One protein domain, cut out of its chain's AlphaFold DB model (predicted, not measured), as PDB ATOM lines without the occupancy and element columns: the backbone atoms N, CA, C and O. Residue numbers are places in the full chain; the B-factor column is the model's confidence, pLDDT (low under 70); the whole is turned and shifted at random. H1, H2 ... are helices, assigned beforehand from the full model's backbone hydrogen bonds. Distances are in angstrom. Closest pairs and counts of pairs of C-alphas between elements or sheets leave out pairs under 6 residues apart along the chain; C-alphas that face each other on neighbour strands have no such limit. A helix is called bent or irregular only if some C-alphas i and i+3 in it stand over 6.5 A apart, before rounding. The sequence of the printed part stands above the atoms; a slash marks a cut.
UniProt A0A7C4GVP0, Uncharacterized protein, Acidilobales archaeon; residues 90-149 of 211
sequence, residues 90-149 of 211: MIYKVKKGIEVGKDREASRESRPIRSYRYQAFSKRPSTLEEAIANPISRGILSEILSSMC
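What this domain is: This is residues 90 to 149 of the 211 residues of an uncharacterized protein of Acidilobales archaeon (UniProt A0A7C4GVP0). A long helix, H1, has the short helix H3 and the helix H4 packed on one part of it, residues 94 to 101; from the end of H1 a wide open loop swings out, bears the short helix H2, which touches no other helix but comes near H4 at Gln 119, and comes back to H3. Residues 106 to 115 of this loop stick out. The printed part has 60 residues with four named helices, in the order H1, H2, H3, H4, and no named strand; the class is all helix. The whole is compact, with a radius of gyration of the C-alphas of 11.9 A, and the C-alphas span 32 by 26 by 19 A.

How they stand to each other: H1 is residues 90 to 106, and its residues 94 to 101 alone touch H3, residues 128 to 133. Their closest C-alphas, those of Gly 101 and Ile 132, are 5.9 A apart, and the two helices run the same way at a shallow tilt of 13 degrees. H1 also touches H4, residues 135 to 147, again with residues 94 to 101 alone. Here the closest C-alphas are those of Ile 98 and Arg 138, 6.1 A apart, and the helices run opposite ways at a steep tilt of 47 degrees. H3 and H4 only just touch, with 3 pairs of C-alphas within 8 A, and only at the corner by their tight link; the closest C-alphas, those of Ile 132 and Arg 138, are 4.9 A apart. H2, residues 114 to 119, is apart from H1 and from H3. It is close to H4 but not clearly touching it, the closest C-alphas being those of Gln 119 and Ile 136, 7.7 A apart. In H1, H3 and H4 every O i to N i+4 pair is within hydrogen-bond range; in H2 it is 1 of 2.

Where its parts are: H1 begins at C-alpha 90, at (86.961, 323.207, 268.206), and runs 25.0 A to C-alpha 106. H2 begins at C-alpha 114, at (115.187, 333.126, 283.676), and is neither bent nor irregular, but only just: C-alphas 114 and 117 are 6.0 A apart. H3 has six residues, 128 to 133. H4 runs 18.2 A from C-alpha 135 to C-alpha 147, at (98.041, 332.123, 259.638).

The domain as a whole: The two C-alphas farthest apart are those of Met 90 and Arg 114, 33.7 A. The printed part has no cut. The links from H1 to H2 and from H2 to H3 are short. The mean pLDDT of the printed part is 77.3, and residues 105 to 123 are under 70.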
ATOM      1  N   MET A  90      85.630 323.627 267.752       94.19
ATOM      2  CA  MET A  90      86.961 323.207 268.206       94.19
ATOM      3  C   MET A  90      87.993 324.329 268.030       94.19
ATOM      4  O   MET A  90      88.732 324.634 268.967       94.19
ATOM      5  N   ILE A  91      87.992 325.004 266.878       94.31
ATOM      6  CA  ILE A  91      88.852 326.168 266.613       94.31
ATOM      7  C   ILE A  91      88.601 327.282 267.644       94.31
ATOM      8  O   ILE A  91      89.546 327.831 268.219       94.31
ATOM      9  N   TYR A  92      87.337 327.603 267.924       92.81
ATOM     10  CA  TYR A  92      86.985 328.643 268.890       92.81
ATOM     11  C   TYR A  92      87.342 328.269 270.330       92.81
ATOM     12  O   TYR A  92      87.742 329.153 271.088       92.81
ATOM     13  N   LYS A  93      87.272 326.987 270.712       93.38
ATOM     14  CA  LYS A  93      87.768 326.521 272.021       93.38
ATOM     15  C   LYS A  93      89.257 326.822 272.188       93.38
ATOM     16  O   LYS A  93      89.647 327.370 273.218       93.38
ATOM     17  N   VAL A  94      90.072 326.540 271.167       93.56
ATOM     18  CA  VAL A  94      91.512 326.858 271.184       93.56
ATOM     19  C   VAL A  94      91.728 328.362 271.290       93.56
ATOM     20  O   VAL A  94      92.492 328.818 272.141       93.56
ATOM     21  N   LYS A  95      91.010 329.147 270.481       92.31
ATOM     22  CA  LYS A  95      91.110 330.609 270.497       92.31
ATOM     23  C   LYS A  95      90.776 331.208 271.866       92.31
ATOM     24  O   LYS A  95      91.588 331.945 272.418       92.31
ATOM     25  N   LYS A  96      89.620 330.855 272.431       91.38
ATOM     26  CA  LYS A  96      89.189 331.315 273.760       91.38
ATOM     27  C   LYS A  96      90.216 330.940 274.826       91.38
ATOM     28  O   LYS A  96      90.520 331.736 275.708       91.38
ATOM     29  N   GLY A  97      90.778 329.738 274.723       90.38
ATOM     30  CA  GLY A  97      91.858 329.291 275.588       90.38
ATOM     31  C   GLY A  97      93.099 330.189 275.523       90.38
ATOM     32  O   GLY A  97      93.641 330.569 276.559       90.38
ATOM     33  N   ILE A  98      93.518 330.583 274.317       90.00
ATOM     34  CA  ILE A  98      94.643 331.506 274.110       90.00
ATOM     35  C   ILE A  98      94.367 332.878 274.739       90.00
ATOM     36  O   ILE A  98      95.251 333.419 275.401       90.00
ATOM     37  N   GLU A  99      93.169 333.434 274.543       88.69
ATOM     38  CA  GLU A  99      92.766 334.743 275.086       88.69
ATOM     39  C   GLU A  99      92.811 334.745 276.620       88.69
ATOM     40  O   GLU A  99      93.536 335.541 277.213       88.69
ATOM     41  N   VAL A 100      92.177 333.757 277.262       85.88
ATOM     42  CA  VAL A 100      92.199 333.603 278.731       85.88
ATOM     43  C   VAL A 100      93.626 333.429 279.266       85.88
ATOM     44  O   VAL A 100      93.961 333.927 280.343       85.88
ATOM     45  N   GLY A 101      94.485 332.716 278.532       77.81
ATOM     46  CA  GLY A 101      95.895 332.556 278.892       77.81
ATOM     47  C   GLY A 101      96.674 333.875 278.867       77.81
ATOM     48  O   GLY A 101      97.485 334.114 279.762       77.81
ATOM     49  N   LYS A 102      96.407 334.743 277.882       78.94
ATOM     50  CA  LYS A 102      97.030 336.072 277.770       78.94
ATOM     51  C   LYS A 102      96.585 337.001 278.900       78.94
ATOM     52  O   LYS A 102      97.441 337.632 279.516       78.94
ATOM     53  N   ASP A 103      95.297 337.018 279.234       72.88
ATOM     54  CA  ASP A 103      94.763 337.860 280.315       72.88
ATOM     55  C   ASP A 103      95.397 337.513 281.672       72.88
ATOM     56  O   ASP A 103      95.797 338.389 282.443       72.88
ATOM     57  N   ARG A 104      95.578 336.213 281.943       72.62
ATOM     58  CA  ARG A 104      96.240 335.727 283.166       72.62
ATOM     59  C   ARG A 104      97.701 336.159 283.266       72.62
ATOM     60  O   ARG A 104      98.193 336.365 284.373       72.62
ATOM     61  N   GLU A 105      98.405 336.289 282.150       66.44
ATOM     62  CA  GLU A 105      99.780 336.794 282.140       66.44
ATOM     63  C   GLU A 105      99.851 338.305 282.266       66.44
ATOM     64  O   GLU A 105     100.676 338.789 283.030       66.44
ATOM     65  N   ALA A 106      98.954 339.039 281.608       65.62
ATOM     66  CA  ALA A 106      98.855 340.487 281.768       65.62
ATOM     67  C   ALA A 106      98.566 340.881 283.230       65.62
ATOM     68  O   ALA A 106      99.084 341.881 283.713       65.62
ATOM     69  N   SER A 107      97.798 340.059 283.957       65.94
ATOM     70  CA  SER A 107      97.533 340.243 285.394       65.94
ATOM     71  C   SER A 107      98.681 339.834 286.331       65.94
ATOM     72  O   SER A 107      98.626 340.125 287.524       65.94
ATOM     73  N   ARG A 108      99.711 339.131 285.838       59.84
ATOM     74  CA  ARG A 108     100.860 338.684 286.637       59.84
ATOM     75  C   ARG A 108     102.052 339.571 286.306       59.84
ATOM     76  O   ARG A 108     102.643 339.424 285.243       59.84
ATOM     77  N   GLU A 109     102.419 340.455 287.235       53.84
ATOM     78  CA  GLU A 109     103.617 341.294 287.128       53.84
ATOM     79  C   GLU A 109     104.824 340.503 286.602       53.84
ATOM     80  O   GLU A 109     105.070 339.354 286.993       53.84
ATOM     81  N   SER A 110     105.546 341.139 285.678       49.97
ATOM     82  CA  SER A 110     106.640 340.610 284.865       49.97
ATOM     83  C   SER A 110     107.617 339.737 285.658       49.97
ATOM     84  O   SER A 110     108.587 340.224 286.241       49.97
ATOM     85  N   ARG A 111     107.392 338.419 285.660       49.56
ATOM     86  CA  ARG A 111     108.343 337.460 286.232       49.56
ATOM     87  C   ARG A 111     109.588 337.363 285.341       49.56
ATOM     88  O   ARG A 111     109.470 337.372 284.115       49.56
ATOM     89  N   PRO A 112     110.788 337.244 285.932       46.88
ATOM     90  CA  PRO A 112     112.039 337.392 285.205       46.88
ATOM     91  C   PRO A 112     112.256 336.299 284.147       46.88
ATOM     92  O   PRO A 112     111.913 335.122 284.323       46.88
ATOM     93  N   ILE A 113     112.937 336.713 283.074       51.84
ATOM     94  CA  ILE A 113     113.282 335.983 281.838       51.84
ATOM     95  C   ILE A 113     113.951 334.612 282.098       51.84
ATOM     96  O   ILE A 113     113.877 333.710 281.263       51.84
ATOM     97  N   ARG A 114     114.551 334.400 283.281       43.94
ATOM     98  CA  ARG A 114     115.187 333.126 283.676       43.94
ATOM     99  C   ARG A 114     114.229 331.922 283.681       43.94
ATOM    100  O   ARG A 114     114.689 330.808 283.456       43.94
ATOM    101  N   SER A 115     112.924 332.128 283.874       52.16
ATOM    102  CA  SER A 115     111.924 331.043 283.885       52.16
ATOM    103  C   SER A 115     111.575 330.492 282.491       52.16
ATOM    104  O   SER A 115     111.284 329.304 282.354       52.16
ATOM    105  N   TYR A 116     111.694 331.306 281.437       50.16
ATOM    106  CA  TYR A 116     111.342 330.911 280.066       50.16
ATOM    107  C   TYR A 116     112.337 329.919 279.447       50.16
ATOM    108  O   TYR A 116     111.943 329.057 278.664       50.16
ATOM    109  N   ARG A 117     113.624 329.970 279.832       47.12
ATOM    110  CA  ARG A 117     114.626 328.992 279.359       47.12
ATOM    111  C   ARG A 117     114.328 327.567 279.835       47.12
ATOM    112  O   ARG A 117     114.554 326.633 279.078       47.12
ATOM    113  N   TYR A 118     113.766 327.395 281.034       49.16
ATOM    114  CA  TYR A 118     113.318 326.082 281.520       49.16
ATOM    115  C   TYR A 118     112.011 325.622 280.856       49.16
ATOM    116  O   TYR A 118     111.802 324.426 280.677       49.16
ATOM    117  N   GLN A 119     111.164 326.556 280.413       50.31
ATOM    118  CA  GLN A 119     109.968 326.243 279.623       50.31
ATOM    119  C   GLN A 119     110.296 325.834 278.177       50.31
ATOM    120  O   GLN A 119     109.513 325.113 277.564       50.31
ATOM    121  N   ALA A 120     111.456 326.215 277.631       50.66
ATOM    122  CA  ALA A 120     111.902 325.786 276.300       50.66
ATOM    123  C   ALA A 120     112.264 324.285 276.222       50.66
ATOM    124  O   ALA A 120     112.216 323.703 275.144       50.66
ATOM    125  N   PHE A 121     112.561 323.646 277.362       47.84
ATOM    126  CA  PHE A 121     112.766 322.193 277.473       47.84
ATOM    127  C   PHE A 121     111.479 321.425 277.811       47.84
ATOM    128  O   PHE A 121     111.524 320.243 278.150       47.84
ATOM    129  N   SER A 122     110.321 322.088 277.748       55.75
ATOM    130  CA  SER A 122     109.051 321.443 278.057       55.75
ATOM    131  C   SER A 122     108.709 320.362 277.030       55.75
ATOM    132  O   SER A 122     108.826 320.536 275.815       55.75
ATOM    133  N   LYS A 123     108.281 319.214 277.557       69.44
ATOM    134  CA  LYS A 123     107.614 318.144 276.818       69.44
ATOM    135  C   LYS A 123     106.527 318.762 275.926       69.44
ATOM    136  O   LYS A 123     105.824 319.667 276.372       69.44
ATOM    137  N   ARG A 124     106.388 318.282 274.681       80.00
ATOM    138  CA  ARG A 124     105.292 318.727 273.800       80.00
ATOM    139  C   ARG A 124     103.963 318.581 274.548       80.00
ATOM    140  O   ARG A 124     103.762 317.526 275.155       80.00
ATOM    141  N   PRO A 125     103.089 319.602 274.514       84.81
ATOM    142  CA  PRO A 125     101.835 319.553 275.248       84.81
ATOM    143  C   PRO A 125     100.982 318.409 274.713       84.81
ATOM    144  O   PRO A 125     100.894 318.218 273.498       84.81
ATOM    145  N   SER A 126     100.393 317.642 275.621       86.00
ATOM    146  CA  SER A 126      99.504 316.524 275.313       86.00
ATOM    147  C   SER A 126      98.038 316.947 275.244       86.00
ATOM    148  O   SER A 126      97.266 316.325 274.519       86.00
ATOM    149  N   THR A 127      97.677 318.040 275.925       90.81
ATOM    150  CA  THR A 127      96.323 318.610 275.951       90.81
ATOM    151  C   THR A 127      96.332 320.096 275.611       90.81
ATOM    152  O   THR A 127      97.355 320.784 275.742       90.81
ATOM    153  N   LEU A 128      95.175 320.624 275.206       92.31
ATOM    154  CA  LEU A 128      95.000 322.062 274.999       92.31
ATOM    155  C   LEU A 128      95.321 322.858 276.278       92.31
ATOM    156  O   LEU A 128      95.934 323.921 276.204       92.31
ATOM    157  N   GLU A 129      94.934 322.349 277.445       91.25
ATOM    158  CA  GLU A 129      95.170 323.006 278.737       91.25
ATOM    159  C   GLU A 129      96.666 323.174 279.022       91.25
ATOM    160  O   GLU A 129      97.113 324.275 279.360       91.25
ATOM    161  N   GLU A 130      97.457 322.118 278.804       89.25
ATOM    162  CA  GLU A 130      98.919 322.167 278.905       89.25
ATOM    163  C   GLU A 130      99.515 323.164 277.904       89.25
ATOM    164  O   GLU A 130     100.406 323.946 278.249       89.25
ATOM    165  N   ALA A 131      99.000 323.177 276.670       89.81
ATOM    166  CA  ALA A 131      99.473 324.080 275.626       89.81
ATOM    167  C   ALA A 131      99.187 325.556 275.949       89.81
ATOM    168  O   ALA A 131     100.023 326.411 275.671       89.81
ATOM    169  N   ILE A 132      98.035 325.869 276.548       90.56
ATOM    170  CA  ILE A 132      97.664 327.239 276.948       90.56
ATOM    171  C   ILE A 132      98.465 327.701 278.169       90.56
ATOM    172  O   ILE A 132      98.836 328.878 278.256       90.56
ATOM    173  N   ALA A 133      98.716 326.799 279.121       86.94
ATOM    174  CA  ALA A 133      99.482 327.101 280.329       86.94
ATOM    175  C   ALA A 133     100.947 327.450 280.021       86.94
ATOM    176  O   ALA A 133     101.582 328.174 280.789       86.94
ATOM    177  N   ASN A 134     101.475 326.958 278.898       85.56
ATOM    178  CA  ASN A 134     102.819 327.256 278.425       85.56
ATOM    179  C   ASN A 134     102.819 328.461 277.452       85.56
ATOM    180  O   ASN A 134     102.246 328.362 276.366       85.56
ATOM    181  N   PRO A 135     103.520 329.568 277.765       84.38
ATOM    182  CA  PRO A 135     103.533 330.765 276.920       84.38
ATOM    183  C   PRO A 135     104.054 330.517 275.496       84.38
ATOM    184  O   PRO A 135     103.528 331.085 274.540       84.38
ATOM    185  N   ILE A 136     105.059 329.645 275.339       86.12
ATOM    186  CA  ILE A 136     105.661 329.308 274.038       86.12
ATOM    187  C   ILE A 136     104.651 328.537 273.189       86.12
ATOM    188  O   ILE A 136     104.382 328.909 272.049       86.12
ATOM    189  N   SER A 137     104.052 327.487 273.756       88.31
ATOM    190  CA  SER A 137     103.052 326.677 273.047       88.31
ATOM    191  C   SER A 137     101.827 327.511 272.680       88.31
ATOM    192  O   SER A 137     101.357 327.458 271.545       88.31
ATOM    193  N   ARG A 138     101.355 328.358 273.598       90.31
ATOM    194  CA  ARG A 138     100.253 329.286 273.342       90.31
ATOM    195  C   ARG A 138     100.589 330.303 272.247       90.31
ATOM    196  O   ARG A 138      99.724 330.606 271.428       90.31
ATOM    197  N   GLY A 139     101.826 330.805 272.206       88.00
ATOM    198  CA  GLY A 139     102.334 331.657 271.128       88.00
ATOM    199  C   GLY A 139     102.262 330.965 269.765       88.00
ATOM    200  O   GLY A 139     101.651 331.503 268.845       88.00
ATOM    201  N   ILE A 140     102.762 329.729 269.674       90.31
ATOM    202  CA  ILE A 140     102.700 328.906 268.452       90.31
ATOM    203  C   ILE A 140     101.248 328.693 268.004       90.31
ATOM    204  O   ILE A 140     100.932 328.860 266.828       90.31
ATOM    205  N   LEU A 141     100.333 328.370 268.923       92.44
ATOM    206  CA  LEU A 141      98.913 328.219 268.582       92.44
ATOM    207  C   LEU A 141      98.298 329.534 268.086       92.44
ATOM    208  O   LEU A 141      97.528 329.528 267.126       92.44
ATOM    209  N   SER A 142      98.665 330.665 268.697       91.81
ATOM    210  CA  SER A 142      98.241 331.996 268.247       91.81
ATOM    211  C   SER A 142      98.730 332.288 266.826       91.81
ATOM    212  O   SER A 142      97.966 332.827 266.024       91.81
ATOM    213  N   GLU A 143      99.969 331.927 266.489       90.62
ATOM    214  CA  GLU A 143     100.525 332.069 265.137       90.62
ATOM    215  C   GLU A 143      99.813 331.169 264.127       90.62
ATOM    216  O   GLU A 143      99.447 331.634 263.047       90.62
ATOM    217  N   ILE A 144      99.547 329.910 264.489       91.50
ATOM    218  CA  ILE A 144      98.806 328.972 263.638       91.50
ATOM    219  C   ILE A 144      97.420 329.543 263.315       91.50
ATOM    220  O   ILE A 144      97.088 329.677 262.137       91.50
ATOM    221  N   LEU A 145      96.637 329.957 264.320       91.50
ATOM    222  CA  LEU A 145      95.313 330.560 264.098       91.50
ATOM    223  C   LEU A 145      95.388 331.848 263.264       91.50
ATOM    224  O   LEU A 145      94.568 332.055 262.368       91.50
ATOM    225  N   SER A 146      96.399 332.687 263.505       89.12
ATOM    226  CA  SER A 146      96.611 333.920 262.734       89.12
ATOM    227  C   SER A 146      96.934 333.625 261.269       89.12
ATOM    228  O   SER A 146      96.409 334.287 260.378       89.12
ATOM    229  N   SER A 147      97.724 332.580 260.998       87.38
ATOM    230  CA  SER A 147      98.041 332.123 259.638       87.38
ATOM    231  C   SER A 147      96.831 331.570 258.878       87.38
ATOM    232  O   SER A 147      96.878 331.445 257.655       87.38
ATOM    233  N   MET A 148      95.754 331.241 259.598       87.00
ATOM    234  CA  MET A 148      94.452 330.838 259.061       87.00
ATOM    235  C   MET A 148      93.459 332.005 258.989       87.00
ATOM    236  O   MET A 148      92.285 331.797 258.705       87.00
ATOM    237  N   CYS A 149      93.920 333.231 259.265       85.69
ATOM    238  CA  CYS A 149      93.104 334.442 259.370       85.69
ATOM    239  C   CYS A 149      91.942 334.303 260.370       85.69
ATOM    240  O   CYS A 149      90.912 334.967 260.249       85.69
TER     241      CYS A 149